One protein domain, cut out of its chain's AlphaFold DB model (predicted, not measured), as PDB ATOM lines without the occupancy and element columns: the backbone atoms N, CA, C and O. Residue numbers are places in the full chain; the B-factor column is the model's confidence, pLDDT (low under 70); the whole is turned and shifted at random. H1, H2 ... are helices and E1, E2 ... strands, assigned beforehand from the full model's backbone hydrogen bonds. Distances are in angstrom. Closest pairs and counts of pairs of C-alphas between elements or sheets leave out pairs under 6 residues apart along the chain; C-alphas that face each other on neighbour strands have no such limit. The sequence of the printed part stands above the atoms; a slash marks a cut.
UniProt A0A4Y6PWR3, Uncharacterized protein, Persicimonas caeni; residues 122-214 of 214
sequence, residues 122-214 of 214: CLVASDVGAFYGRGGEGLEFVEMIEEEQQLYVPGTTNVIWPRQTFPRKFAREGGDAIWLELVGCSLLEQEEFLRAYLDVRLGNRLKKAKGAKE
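Overview. This is residues 122 to 214 of the 214 residues of an uncharacterized protein of Persicimonas caeni (UniProt A0A4Y6PWR3). A small twisted sheet of three strands has one long helix, H2, running across one face, while a long looping stretch with no named element, residues 146 to 177, swings out on the side of the sheet away from H2 and then comes beside the edge strand E3. The short helix H1 sits beyond one end of the strands. Look through 93 printed residues for five named elements along the chain, E1, H1, E2, E3 and H2; the sheet's order is E2 - E1 - E3, all antiparallel. The class is mixed, helices and strands, with 41 residues, under half, in named elements. The whole is compact, with a radius of gyration of the C-alphas of 13.0 A, and rounded, spanning 33 by 33 by 24 A.

Along the chain. Find C-alpha 122 at (24.071, -9.777, 36.361); from there E1, residues 122 to 127, runs 16.9 A. Its neighbours are E2, residues 140 to 145, 14.6 A long, and E3, residues 178 to 183, 15.5 A long. H2 takes residues 191 to 209, from C-alpha 191 at (15.948, -12.283, 47.089) to C-alpha 209 at (36.654, 2.835, 52.533), 26.2 A. H1 is residues 129 to 132, 5.1 A long.

Arrangement. Begin at E1, the inner strand. It is antiparallel to E3 at 152 degrees; look for N 126 and O 179, 2.8 A apart, within hydrogen-bond range. On E2's side the angle is 155 degrees, again antiparallel, with N 125 and O 143 at 2.9 A within range. The sheet is only just strongly twisted, its C-alphas lying up to 4.3 A off the best plane. Residues 159 to 160 pair, parallel, with residues 178 to 179 of E3. H2 is on the sheet at a height of 9.4 A, over E1 and only just over E3, on which 3 of its C-alphas fall; on the local plane it runs across the strands, at 73 degrees to E1. Together they form two layers, a helix on one face of a sheet. H1 is only just not on the sheet, with 4 pairs of C-alphas within 10 A, and is apart from H2. In H2 every O i to N i+4 pair is within hydrogen-bond range; H1 is too short for one, and its one O i to N i+3 pair is within range.

Size, cuts and confidence. The C-alphas of Glu 148 and Lys 213, the two farthest apart, are 37.8 A from each other. The printed part has no cut. The link from E2 to E3 is long, 32 residues. The mean pLDDT of the printed part is 92.0; look for values under 70 at residues 212 to 214, where the chain ends.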
ATOM      1  N   CYS A 122      25.214 -10.478  35.812       96.19
ATOM      2  CA  CYS A 122      24.071  -9.777  36.361       96.19
ATOM      3  C   CYS A 122      24.525  -8.740  37.382       96.19
ATOM      4  O   CYS A 122      25.564  -8.884  38.038       96.19
ATOM      5  N   LEU A 123      23.737  -7.680  37.523       97.56
ATOM      6  CA  LEU A 123      23.987  -6.642  38.509       97.56
ATOM      7  C   LEU A 123      22.746  -6.390  39.347       97.56
ATOM      8  O   LEU A 123      21.623  -6.657  38.936       97.56
ATOM      9  N   VAL A 124      22.966  -5.823  40.524       97.94
ATOM     10  CA  VAL A 124      21.890  -5.271  41.342       97.94
ATOM     11  C   VAL A 124      22.205  -3.816  41.604       97.94
ATOM     12  O   VAL A 124      23.309  -3.488  42.045       97.94
ATOM     13  N   ALA A 125      21.232  -2.956  41.322       98.06
ATOM     14  CA  ALA A 125      21.228  -1.575  41.758       98.06
ATOM     15  C   ALA A 125      20.534  -1.498  43.119       98.06
ATOM     16  O   ALA A 125      19.406  -1.966  43.289       98.06
ATOM     17  N   SER A 126      21.217  -0.934  44.108       97.62
ATOM     18  CA  SER A 126      20.688  -0.758  45.457       97.62
ATOM     19  C   SER A 126      20.839   0.681  45.918       97.62
ATOM     20  O   SER A 126      21.906   1.272  45.749       97.62
ATOM     21  N   ASP A 127      19.804   1.233  46.541       96.69
ATOM     22  CA  ASP A 127      19.914   2.496  47.258       96.69
ATOM     23  C   ASP A 127      20.673   2.257  48.569       96.69
ATOM     24  O   ASP A 127      20.365   1.357  49.356       96.69
ATOM     25  N   VAL A 128      21.717   3.057  48.776       96.31
ATOM     26  CA  VAL A 128      22.553   3.061  49.978       96.31
ATOM     27  C   VAL A 128      22.535   4.422  50.684       96.31
ATOM     28  O   VAL A 128      23.404   4.714  51.510       96.31
ATOM     29  N   GLY A 129      21.549   5.270  50.395       95.00
ATOM     30  CA  GLY A 129      21.378   6.617  50.936       95.00
ATOM     31  C   GLY A 129      21.385   6.675  52.460       95.00
ATOM     32  O   GLY A 129      22.006   7.583  53.030       95.00
ATOM     33  N   ALA A 130      20.823   5.667  53.129       94.38
ATOM     34  CA  ALA A 130      20.824   5.550  54.588       94.38
ATOM     35  C   ALA A 130      22.247   5.594  55.176       94.38
ATOM     36  O   ALA A 130      22.510   6.285  56.163       94.38
ATOM     37  N   PHE A 131      23.218   4.964  54.505       92.69
ATOM     38  CA  PHE A 131      24.626   4.925  54.927       92.69
ATOM     39  C   PHE A 131      25.367   6.251  54.709       92.69
ATOM     40  O   PHE A 131      26.478   6.439  55.214       92.69
ATOM     41  N   TYR A 132      24.737   7.177  53.988       91.31
ATOM     42  CA  TYR A 132      25.221   8.519  53.687       91.31
ATOM     43  C   TYR A 132      24.374   9.622  54.340       91.31
ATOM     44  O   TYR A 132      24.567  10.801  54.037       91.31
ATOM     45  N   GLY A 133      23.462   9.259  55.251       88.75
ATOM     46  CA  GLY A 133      22.605  10.204  55.968       88.75
ATOM     47  C   GLY A 133      21.533  10.854  55.090       88.75
ATOM     48  O   GLY A 133      21.158  11.997  55.347       88.75
ATOM     49  N   ARG A 134      21.068  10.162  54.042       87.06
ATOM     50  CA  ARG A 134      20.082  10.664  53.068       87.06
ATOM     51  C   ARG A 134      18.656  10.128  53.264       87.06
ATOM     52  O   ARG A 134      17.856  10.204  52.347       87.06
ATOM     53  N   GLY A 135      18.316   9.670  54.470       77.38
ATOM     54  CA  GLY A 135      17.042   8.987  54.730       77.38
ATOM     55  C   GLY A 135      17.094   7.503  54.345       77.38
ATOM     56  O   GLY A 135      18.136   7.032  53.895       77.38
ATOM     57  N   GLY A 136      15.998   6.779  54.577       82.00
ATOM     58  CA  GLY A 136      15.922   5.319  54.418       82.00
ATOM     59  C   GLY A 136      16.331   4.541  55.676       82.00
ATOM     60  O   GLY A 136      16.941   5.094  56.596       82.00
ATOM     61  N   GLU A 137      15.977   3.255  55.721       82.75
ATOM     62  CA  GLU A 137      16.244   2.376  56.875       82.75
ATOM     63  C   GLU A 137      17.469   1.466  56.685       82.75
ATOM     64  O   GLU A 137      17.974   0.892  57.652       82.75
ATOM     65  N   GLY A 138      17.998   1.359  55.466       88.06
ATOM     66  CA  GLY A 138      19.122   0.479  55.169       88.06
ATOM     67  C   GLY A 138      19.407   0.379  53.679       88.06
ATOM     68  O   GLY A 138      19.336   1.376  52.965       88.06
ATOM     69  N   LEU A 139      19.784  -0.823  53.238       93.12
ATOM     70  CA  LEU A 139      19.943  -1.147  51.827       93.12
ATOM     71  C   LEU A 139      18.581  -1.518  51.224       93.12
ATOM     72  O   LEU A 139      17.868  -2.383  51.749       93.12
ATOM     73  N   GLU A 140      18.245  -0.897  50.099       94.62
ATOM     74  CA  GLU A 140      17.002  -1.141  49.363       94.62
ATOM     75  C   GLU A 140      17.310  -1.515  47.913       94.62
ATOM     76  O   GLU A 140      18.180  -0.916  47.286       94.62
ATOM     77  N   PHE A 141      16.630  -2.530  47.376       95.62
ATOM     78  CA  PHE A 141      16.792  -2.921  45.976       95.62
ATOM     79  C   PHE A 141      16.012  -1.969  45.079       95.62
ATOM     80  O   PHE A 141      14.825  -1.745  45.302       95.62
ATOM     81  N   VAL A 142      16.694  -1.432  44.071       96.12
ATOM     82  CA  VAL A 142      16.109  -0.518  43.086       96.12
ATOM     83  C   VAL A 142      15.822  -1.255  41.788       96.12
ATOM     84  O   VAL A 142      14.716  -1.159  41.278       96.12
ATOM     85  N   GLU A 143      16.796  -2.012  41.277       97.44
ATOM     86  CA  GLU A 143      16.655  -2.753  40.021       97.44
ATOM     87  C   GLU A 143      17.531  -4.012  40.036       97.44
ATOM     88  O   GLU A 143      18.675  -3.981  40.510       97.44
ATOM     89  N   MET A 144      17.014  -5.104  39.473       97.38
ATOM     90  CA  MET A 144      17.796  -6.287  39.118       97.38
ATOM     91  C   MET A 144      18.119  -6.216  37.627       97.38
ATOM     92  O   MET A 144      17.223  -6.215  36.795       97.38
ATOM     93  N   ILE A 145      19.402  -6.126  37.293       97.25
ATOM     94  CA  ILE A 145      19.874  -5.977  35.917       97.25
ATOM     95  C   ILE A 145      20.283  -7.364  35.433       97.25
ATOM     96  O   ILE A 145      21.350  -7.875  35.795       97.25
ATOM     97  N   GLU A 146      19.402  -7.969  34.644       95.88
ATOM     98  CA  GLU A 146      19.553  -9.320  34.105       95.88
ATOM     99  C   GLU A 146      20.669  -9.408  33.049       95.88
ATOM    100  O   GLU A 146      21.243  -8.400  32.615       95.88
ATOM    101  N   GLU A 147      20.995 -10.633  32.638       93.75
ATOM    102  CA  GLU A 147      22.063 -10.952  31.686       93.75
ATOM    103  C   GLU A 147      21.843 -10.231  30.341       93.75
ATOM    104  O   GLU A 147      22.705  -9.512  29.836       93.75
ATOM    105  N   GLU A 148      20.627 -10.254  29.814       92.88
ATOM    106  CA  GLU A 148      20.299  -9.648  28.526       92.88
ATOM    107  C   GLU A 148      20.209  -8.113  28.581       92.88
ATOM    108  O   GLU A 148      20.283  -7.446  27.543       92.88
ATOM    109  N   GLN A 149      20.078  -7.525  29.776       95.38
ATOM    110  CA  GLN A 149      19.942  -6.082  29.952       95.38
ATOM    111  C   GLN A 149      21.304  -5.379  29.895       95.38
ATOM    112  O   GLN A 149      21.990  -5.208  30.901       95.38
ATOM    113  N   GLN A 150      21.694  -4.928  28.701       95.31
ATOM    114  CA  GLN A 150      22.984  -4.260  28.484       95.31
ATOM    115  C   GLN A 150      23.027  -2.801  28.955       95.31
ATOM    116  O   GLN A 150      24.082  -2.342  29.380       95.31
ATOM    117  N   LEU A 151      21.914  -2.065  28.885       96.56
ATOM    118  CA  LEU A 151      21.856  -0.649  29.257       96.56
ATOM    119  C   LEU A 151      21.015  -0.456  30.519       96.56
ATOM    120  O   LEU A 151      19.874  -0.914  30.601       96.56
ATOM    121  N   TYR A 152      21.563   0.283  31.478       97.50
ATOM    122  CA  TYR A 152      20.847   0.702  32.676       97.50
ATOM    123  C   TYR A 152      21.136   2.167  33.008       97.50
ATOM    124  O   TYR A 152      22.287   2.604  33.002       97.50
ATOM    125  N   VAL A 153      20.086   2.932  33.310       97.25
ATOM    126  CA  VAL A 153      20.163   4.361  33.644       97.25
ATOM    127  C   VAL A 153      19.547   4.554  35.036       97.25
ATOM    128  O   VAL A 153      18.327   4.513  35.152       97.25
ATOM    129  N   PRO A 154      20.353   4.752  36.096       96.25
ATOM    130  CA  PRO A 154      19.862   4.806  37.477       96.25
ATOM    131  C   PRO A 154      19.032   6.050  37.832       96.25
ATOM    132  O   PRO A 154      18.510   6.121  38.937       96.25
ATOM    133  N   GLY A 155      18.943   7.056  36.957       95.50
ATOM    134  CA  GLY A 155      18.229   8.307  37.246       95.50
ATOM    135  C   GLY A 155      18.965   9.233  38.225       95.50
ATOM    136  O   GLY A 155      18.356  10.107  38.833       95.50
ATOM    137  N   THR A 156      20.272   9.037  38.405       95.62
ATOM    138  CA  THR A 156      21.108   9.776  39.362       95.62
ATOM    139  C   THR A 156      22.546   9.896  38.854       95.62
ATOM    140  O   THR A 156      23.023   9.083  38.055       95.62
ATOM    141  N   THR A 157      23.266  10.911  39.332       95.94
ATOM    142  CA  THR A 157      24.726  11.038  39.156       95.94
ATOM    143  C   THR A 157      25.503  10.542  40.378       95.94
ATOM    144  O   THR A 157      26.714  10.337  40.318       95.94
ATOM    145  N   ASN A 158      24.828  10.291  41.501       96.44
ATOM    146  CA  ASN A 158      25.435   9.730  42.705       96.44
ATOM    147  C   ASN A 158      25.485   8.200  42.624       96.44
ATOM    148  O   ASN A 158      24.775   7.498  43.342       96.44
ATOM    149  N   VAL A 159      26.354   7.691  41.751       97.19
ATOM    150  CA  VAL A 159      26.473   6.256  41.486       97.19
ATOM    151  C   VAL A 159      27.802   5.701  41.993       97.19
ATOM    152  O   VAL A 159      28.861   6.287  41.776       97.19
ATOM    153  N   ILE A 160      27.758   4.547  42.657       96.81
ATOM    154  CA  ILE A 160      28.933   3.740  42.997       96.81
ATOM    155  C   ILE A 160      28.976   2.576  42.025       96.81
ATOM    156  O   ILE A 160      28.206   1.624  42.145       96.81
ATOM    157  N   TRP A 161      29.902   2.644  41.077       96.44
ATOM    158  CA  TRP A 161      30.069   1.597  40.083       96.44
ATOM    159  C   TRP A 161      30.692   0.322  40.672       96.44
ATOM    160  O   TRP A 161      31.363   0.369  41.724       96.44
ATOM    161  N   PRO A 162      30.544  -0.820  39.977       92.75
ATOM    162  CA  PRO A 162      31.278  -2.027  40.311       92.75
ATOM    163  C   PRO A 162      32.772  -1.736  40.480       92.75
ATOM    164  O   PRO A 162      33.351  -0.898  39.793       92.75
ATOM    165  N   ARG A 163      33.414  -2.416  41.438       85.25
ATOM    166  CA  ARG A 163      34.873  -2.364  41.676       85.25
ATOM    167  C   ARG A 163      35.458  -0.994  42.066       85.25
ATOM    168  O   ARG A 163      36.634  -0.926  42.414       85.25
ATOM    169  N   GLN A 164      34.673   0.083  42.093       90.56
ATOM    170  CA  GLN A 164      35.145   1.389  42.550       90.56
ATOM    171  C   GLN A 164      35.241   1.473  44.078       90.56
ATOM    172  O   GLN A 164      34.738   0.632  44.816       90.56
ATOM    173  N   THR A 165      35.913   2.489  44.609       90.50
ATOM    174  CA  THR A 165      35.895   2.710  46.063       90.50
ATOM    175  C   THR A 165      34.642   3.485  46.447       90.50
ATOM    176  O   THR A 165      34.246   4.407  45.739       90.50
ATOM    177  N   PHE A 166      34.033   3.137  47.581       94.31
ATOM    178  CA  PHE A 166      32.909   3.900  48.116       94.31
ATOM    179  C   PHE A 166      33.356   5.341  48.414       94.31
ATOM    180  O   PHE A 166      34.344   5.535  49.137       94.31
ATOM    181  N   PRO A 167      32.663   6.360  47.883       92.69
ATOM    182  CA  PRO A 167      33.013   7.743  48.140       92.69
ATOM    183  C   PRO A 167      32.766   8.076  49.611       92.69
ATOM    184  O   PRO A 167      31.930   7.468  50.279       92.69
ATOM    185  N   ARG A 168      33.470   9.086  50.130       90.31
ATOM    186  CA  ARG A 168      33.238   9.583  51.500       90.31
ATOM    187  C   ARG A 168      31.934  10.366  51.634       90.31
ATOM    188  O   ARG A 168      31.383  10.451  52.724       90.31
ATOM    189  N   LYS A 169      31.495  10.998  50.546       91.38
ATOM    190  CA  LYS A 169      30.289  11.823  50.470       91.38
ATOM    191  C   LYS A 169      29.789  11.866  49.030       91.38
ATOM    192  O   LYS A 169      30.599  11.820  48.110       91.38
ATOM    193  N   PHE A 170      28.487  12.045  48.875       93.44
ATOM    194  CA  PHE A 170      27.835  12.277  47.590       93.44
ATOM    195  C   PHE A 170      27.493  13.755  47.380       93.44
ATOM    196  O   PHE A 170      27.334  14.510  48.349       93.44
ATOM    197  N   ALA A 171      27.346  14.167  46.120       91.94
ATOM    198  CA  ALA A 171      26.950  15.525  45.758       91.94
ATOM    199  C   ALA A 171      25.475  15.756  46.105       91.94
ATOM    200  O   ALA A 171      24.632  14.915  45.799       91.94
ATOM    201  N   ARG A 172      25.141  16.874  46.768       88.19
ATOM    202  CA  ARG A 172      23.767  17.137  47.249       88.19
ATOM    203  C   ARG A 172      22.730  17.164  46.127       88.19
ATOM    204  O   ARG A 172      21.636  16.665  46.328       88.19
ATOM    205  N   GLU A 173      23.097  17.712  44.977       89.06
ATOM    206  CA  GLU A 173      22.203  17.884  43.825       89.06
ATOM    207  C   GLU A 173      22.159  16.652  42.912       89.06
ATOM    208  O   GLU A 173      21.383  16.613  41.971       89.06
ATOM    209  N   GLY A 174      22.982  15.635  43.182       88.94
ATOM    210  CA  GLY A 174      23.166  14.522  42.255       88.94
ATOM    211  C   GLY A 174      22.097  13.428  42.298       88.94
ATOM    212  O   GLY A 174      22.294  12.440  41.610       88.94
ATOM    213  N   GLY A 175      21.040  13.557  43.110       92.38
ATOM    214  CA  GLY A 175      19.993  12.534  43.278       92.38
ATOM    215  C   GLY A 175      20.334  11.429  44.286       92.38
ATOM    216  O   GLY A 175      21.230  11.602  45.126       92.38
ATOM    217  N   ASP A 176      19.622  10.305  44.202       94.88
ATOM    218  CA  ASP A 176      19.733   9.157  45.114       94.88
ATOM    219  C   ASP A 176      21.101   8.477  45.048       94.88
ATOM    220  O   ASP A 176      21.818   8.576  44.053       94.88
ATOM    221  N   ALA A 177      21.499   7.820  46.134       96.19
ATOM    222  CA  ALA A 177      22.816   7.206  46.264       96.19
ATOM    223  C   ALA A 177      22.767   5.738  45.831       96.19
ATOM    224  O   ALA A 177      22.602   4.850  46.666       96.19
ATOM    225  N   ILE A 178      22.943   5.483  44.536       97.56
ATOM    226  CA  ILE A 178      22.802   4.141  43.968       97.56
ATOM    227  C   ILE A 178      24.149   3.426  43.921       97.56
ATOM    228  O   ILE A 178      25.132   3.926  43.376       97.56
ATOM    229  N   TRP A 179      24.202   2.220  44.468       97.81
ATOM    230  CA  TRP A 179      25.326   1.305  44.350       97.81
ATOM    231  C   TRP A 179      24.978   0.172  43.392       97.81
ATOM    232  O   TRP A 179      23.982  -0.518  43.584       97.81
ATOM    233  N   LEU A 180      25.821  -0.029  42.378       97.69
ATOM    234  CA  LEU A 180      25.758  -1.189  41.501       97.69
ATOM    235  C   LEU A 180      26.802  -2.226  41.915       97.69
ATOM    236  O   LEU A 180      27.997  -1.926  42.028       97.69
ATOM    237  N   GLU A 181      26.355  -3.464  42.092       96.94
ATOM    238  CA  GLU A 181      27.217  -4.600  42.410       96.94
ATOM    239  C   GLU A 181      27.035  -5.737  41.409       96.94
ATOM    240  O   GLU A 181      25.914  -6.067  41.030       96.94
ATOM    241  N   LEU A 182      28.154  -6.354  41.021       95.62
ATOM    242  CA  LEU A 182      28.162  -7.581  40.229       95.62
ATOM    243  C   LEU A 182      27.759  -8.768  41.101       95.62
ATOM    244  O   LEU A 182      28.350  -9.008  42.162       95.62
ATOM    245  N   VAL A 183      26.784  -9.535  40.626       95.88
ATOM    246  CA  VAL A 183      26.258 -10.716  41.310       95.88
ATOM    247  C   VAL A 183      26.179 -11.894  40.345       95.88
ATOM    248  O   VAL A 183      26.097 -11.726  39.129       95.88
ATOM    249  N   GLY A 184      26.205 -13.113  40.883       94.50
ATOM    250  CA  GLY A 184      25.848 -14.283  40.084       94.50
ATOM    251  C   GLY A 184      24.372 -14.207  39.695       94.50
ATOM    252  O   GLY A 184      23.545 -13.913  40.553       94.50
ATOM    253  N   CYS A 185      24.036 -14.490  38.436       95.19
ATOM    254  CA  CYS A 185      22.657 -14.386  37.948       95.19
ATOM    255  C   CYS A 185      21.668 -15.268  38.727       95.19
ATOM    256  O   CYS A 185      20.560 -14.835  39.019       95.19
ATOM    257  N   SER A 186      22.103 -16.440  39.202       95.00
ATOM    258  CA  SER A 186      21.294 -17.316  40.065       95.00
ATOM    259  C   SER A 186      20.917 -16.709  41.425       95.00
ATOM    260  O   SER A 186      20.058 -17.251  42.122       95.00
ATOM    261  N   LEU A 187      21.562 -15.609  41.832       94.44
ATOM    262  CA  LEU A 187      21.215 -14.875  43.046       94.44
ATOM    263  C   LEU A 187      20.018 -13.945  42.837       94.44
ATOM    264  O   LEU A 187      19.345 -13.641  43.817       94.44
ATOM    265  N   LEU A 188      19.727 -13.520  41.601       94.81
ATOM    266  CA  LEU A 188      18.568 -12.663  41.318       94.81
ATOM    267  C   LEU A 188      17.243 -13.366  41.657       94.81
ATOM    268  O   LEU A 188      16.302 -12.729  42.111       94.81
ATOM    269  N   GLU A 189      17.200 -14.695  41.539       94.00
ATOM    270  CA  GLU A 189      16.028 -15.518  41.871       94.00
ATOM    271  C   GLU A 189      15.853 -15.771  43.384       94.00
ATOM    272  O   GLU A 189      14.845 -16.334  43.813       94.00
ATOM    273  N   GLN A 190      16.833 -15.394  44.213       94.81
ATOM    274  CA  GLN A 190      16.886 -15.712  45.644       94.81
ATOM    275  C   GLN A 190      17.011 -14.439  46.485       94.81
ATOM    276  O   GLN A 190      18.039 -14.194  47.118       94.81
ATOM    277  N   GLU A 191      15.947 -13.634  46.511       92.12
ATOM    278  CA  GLU A 191      15.948 -12.283  47.089       92.12
ATOM    279  C   GLU A 191      16.497 -12.215  48.528       92.12
ATOM    280  O   GLU A 191      17.349 -11.378  48.825       92.12
ATOM    281  N   GLU A 192      16.067 -13.114  49.423       92.94
ATOM    282  CA  GLU A 192      16.532 -13.124  50.820       92.94
ATOM    283  C   GLU A 192      18.045 -13.364  50.923       92.94
ATOM    284  O   GLU A 192      18.751 -12.686  51.678       92.94
ATOM    285  N   PHE A 193      18.559 -14.314  50.139       95.25
ATOM    286  CA  PHE A 193      19.980 -14.636  50.127       95.25
ATOM    287  C   PHE A 193      20.794 -13.519  49.469       95.25
ATOM    288  O   PHE A 193      21.851 -13.141  49.974       95.25
ATOM    289  N   LEU A 194      20.282 -12.949  48.378       95.94
ATOM    290  CA  LEU A 194      20.869 -11.799  47.706       95.94
ATOM    291  C   LEU A 194      20.984 -10.599  48.650       95.94
ATOM    292  O   LEU A 194      22.036  -9.962  48.701       95.94
ATOM    293  N   ARG A 195      19.945 -10.322  49.447       95.12
ATOM    294  CA  ARG A 195      19.949  -9.238  50.439       95.12
ATOM    295  C   ARG A 195      21.021  -9.464  51.491       95.12
ATOM    296  O   ARG A 195      21.866  -8.594  51.687       95.12
ATOM    297  N   ALA A 196      21.058 -10.653  52.090       94.56
ATOM    298  CA  ALA A 196      22.087 -11.000  53.068       94.56
ATOM    299  C   ALA A 196      23.508 -10.885  52.482       94.56
ATOM    300  O   ALA A 196      24.418 -10.360  53.131       94.56
ATOM    301  N   TYR A 197      23.703 -11.338  51.241       95.69
ATOM    302  CA  TYR A 197      24.970 -11.213  50.523       95.69
ATOM    303  C   TYR A 197      25.376  -9.745  50.319       95.69
ATOM    304  O   TYR A 197      26.518  -9.372  50.615       95.69
ATOM    305  N   LEU A 198      24.452  -8.903  49.845       96.50
ATOM    306  CA  LEU A 198      24.715  -7.489  49.581       96.50
ATOM    307  C   LEU A 198      24.967  -6.700  50.868       96.50
ATOM    308  O   LEU A 198      25.892  -5.891  50.884       96.50
ATOM    309  N   ASP A 199      24.262  -6.988  51.963       94.25
ATOM    310  CA  ASP A 199      24.500  -6.358  53.267       94.25
ATOM    311  C   ASP A 199      25.916  -6.636  53.792       94.25
ATOM    312  O   ASP A 199      26.641  -5.721  54.206       94.25
ATOM    313  N   VAL A 200      26.361  -7.897  53.729       94.56
ATOM    314  CA  VAL A 200      27.725  -8.280  54.130       94.56
ATOM    315  C   VAL A 200      28.755  -7.576  53.249       94.56
ATOM    316  O   VAL A 200      29.742  -7.016  53.745       94.56
ATOM    317  N   ARG A 201      28.527  -7.573  51.933       94.69
ATOM    318  CA  ARG A 201      29.449  -6.982  50.963       94.69
ATOM    319  C   ARG A 201      29.539  -5.465  51.114       94.69
ATOM    320  O   ARG A 201      30.650  -4.929  51.136       94.69
ATOM    321  N   LEU A 202      28.409  -4.793  51.313       94.25
ATOM    322  CA  LEU A 202      28.332  -3.369  51.617       94.25
ATOM    323  C   LEU A 202      29.106  -3.036  52.891       94.25
ATOM    324  O   LEU A 202      29.966  -2.153  52.884       94.25
ATOM    325  N   GLY A 203      28.852  -3.776  53.974       92.38
ATOM    326  CA  GLY A 203      29.530  -3.590  55.254       92.38
ATOM    327  C   GLY A 203      31.052  -3.682  55.124       92.38
ATOM    328  O   GLY A 203      31.775  -2.816  55.628       92.38
ATOM    329  N   ASN A 204      31.550  -4.681  54.394       91.81
ATOM    330  CA  ASN A 204      32.981  -4.856  54.139       91.81
ATOM    331  C   ASN A 204      33.565  -3.715  53.292       91.81
ATOM    332  O   ASN A 204      34.607  -3.152  53.644       91.81
ATOM    333  N   ARG A 205      32.882  -3.311  52.212       91.81
ATOM    334  CA  ARG A 205      33.338  -2.206  51.350       91.81
ATOM    335  C   ARG A 205      33.353  -0.867  52.094       91.81
ATOM    336  O   ARG A 205      34.326  -0.123  51.971       91.81
ATOM    337  N   LEU A 206      32.350  -0.586  52.928       90.62
ATOM    338  CA  LEU A 206      32.303   0.614  53.771       90.62
ATOM    339  C   LEU A 206      33.416   0.631  54.826       90.62
ATOM    340  O   LEU A 206      34.040   1.674  55.035       90.62
ATOM    341  N   LYS A 207      33.703  -0.504  55.481       89.38
ATOM    342  CA  LYS A 207      34.828  -0.626  56.428       89.38
ATOM    343  C   LYS A 207      36.161  -0.324  55.745       89.38
ATOM    344  O   LYS A 207      36.925   0.508  56.241       89.38
ATOM    345  N   LYS A 208      36.393  -0.921  54.571       88.00
ATOM    346  CA  LYS A 208      37.596  -0.691  53.761       88.00
ATOM    347  C   LYS A 208      37.736   0.779  53.356       88.00
ATOM    348  O   LYS A 208      38.805   1.359  53.519       88.00
ATOM    349  N   ALA A 209      36.654   1.416  52.905       85.88
ATOM    350  CA  ALA A 209      36.654   2.835  52.533       85.88
ATOM    351  C   ALA A 209      36.944   3.778  53.719       85.88
ATOM    352  O   ALA A 209      37.532   4.847  53.542       85.88
ATOM    353  N   LYS A 210      36.574   3.373  54.941       82.50
ATOM    354  CA  LYS A 210      36.881   4.093  56.189       82.50
ATOM    355  C   LYS A 210      38.300   3.826  56.717       82.50
ATOM    356  O   LYS A 210      38.678   4.410  57.729       82.50
ATOM    357  N   GLY A 211      39.090   2.990  56.040       75.44
ATOM    358  CA  GLY A 211      40.459   2.660  56.439       75.44
ATOM    359  C   GLY A 211      40.551   1.699  57.628       75.44
ATOM    360  O   GLY A 211      41.604   1.623  58.259       75.44
ATOM    361  N   ALA A 212      39.473   0.976  57.950       59.50
ATOM    362  CA  ALA A 212      39.540  -0.106  58.926       59.50
ATOM    363  C   ALA A 212      40.356  -1.266  58.329       59.50
ATOM    364  O   ALA A 212      40.075  -1.701  57.211       59.50
ATOM    365  N   LYS A 213      41.383  -1.727  59.052       47.22
ATOM    366  CA  LYS A 213      42.125  -2.948  58.701       47.22
ATOM    367  C   LYS A 213      41.260  -4.170  59.025       47.22
ATOM    368  O   LYS A 213      40.546  -4.136  60.027       47.22
ATOM    369  N   GLU A 214      41.313  -5.173  58.150       50.84
ATOM    370  CA  GLU A 214      40.716  -6.505  58.355       50.84
ATOM    371  C   GLU A 214      41.275  -7.195  59.604       50.84
ATOM    372  O   GLU A 214      42.488  -7.021  59.882       50.84
TER     373      GLU A 214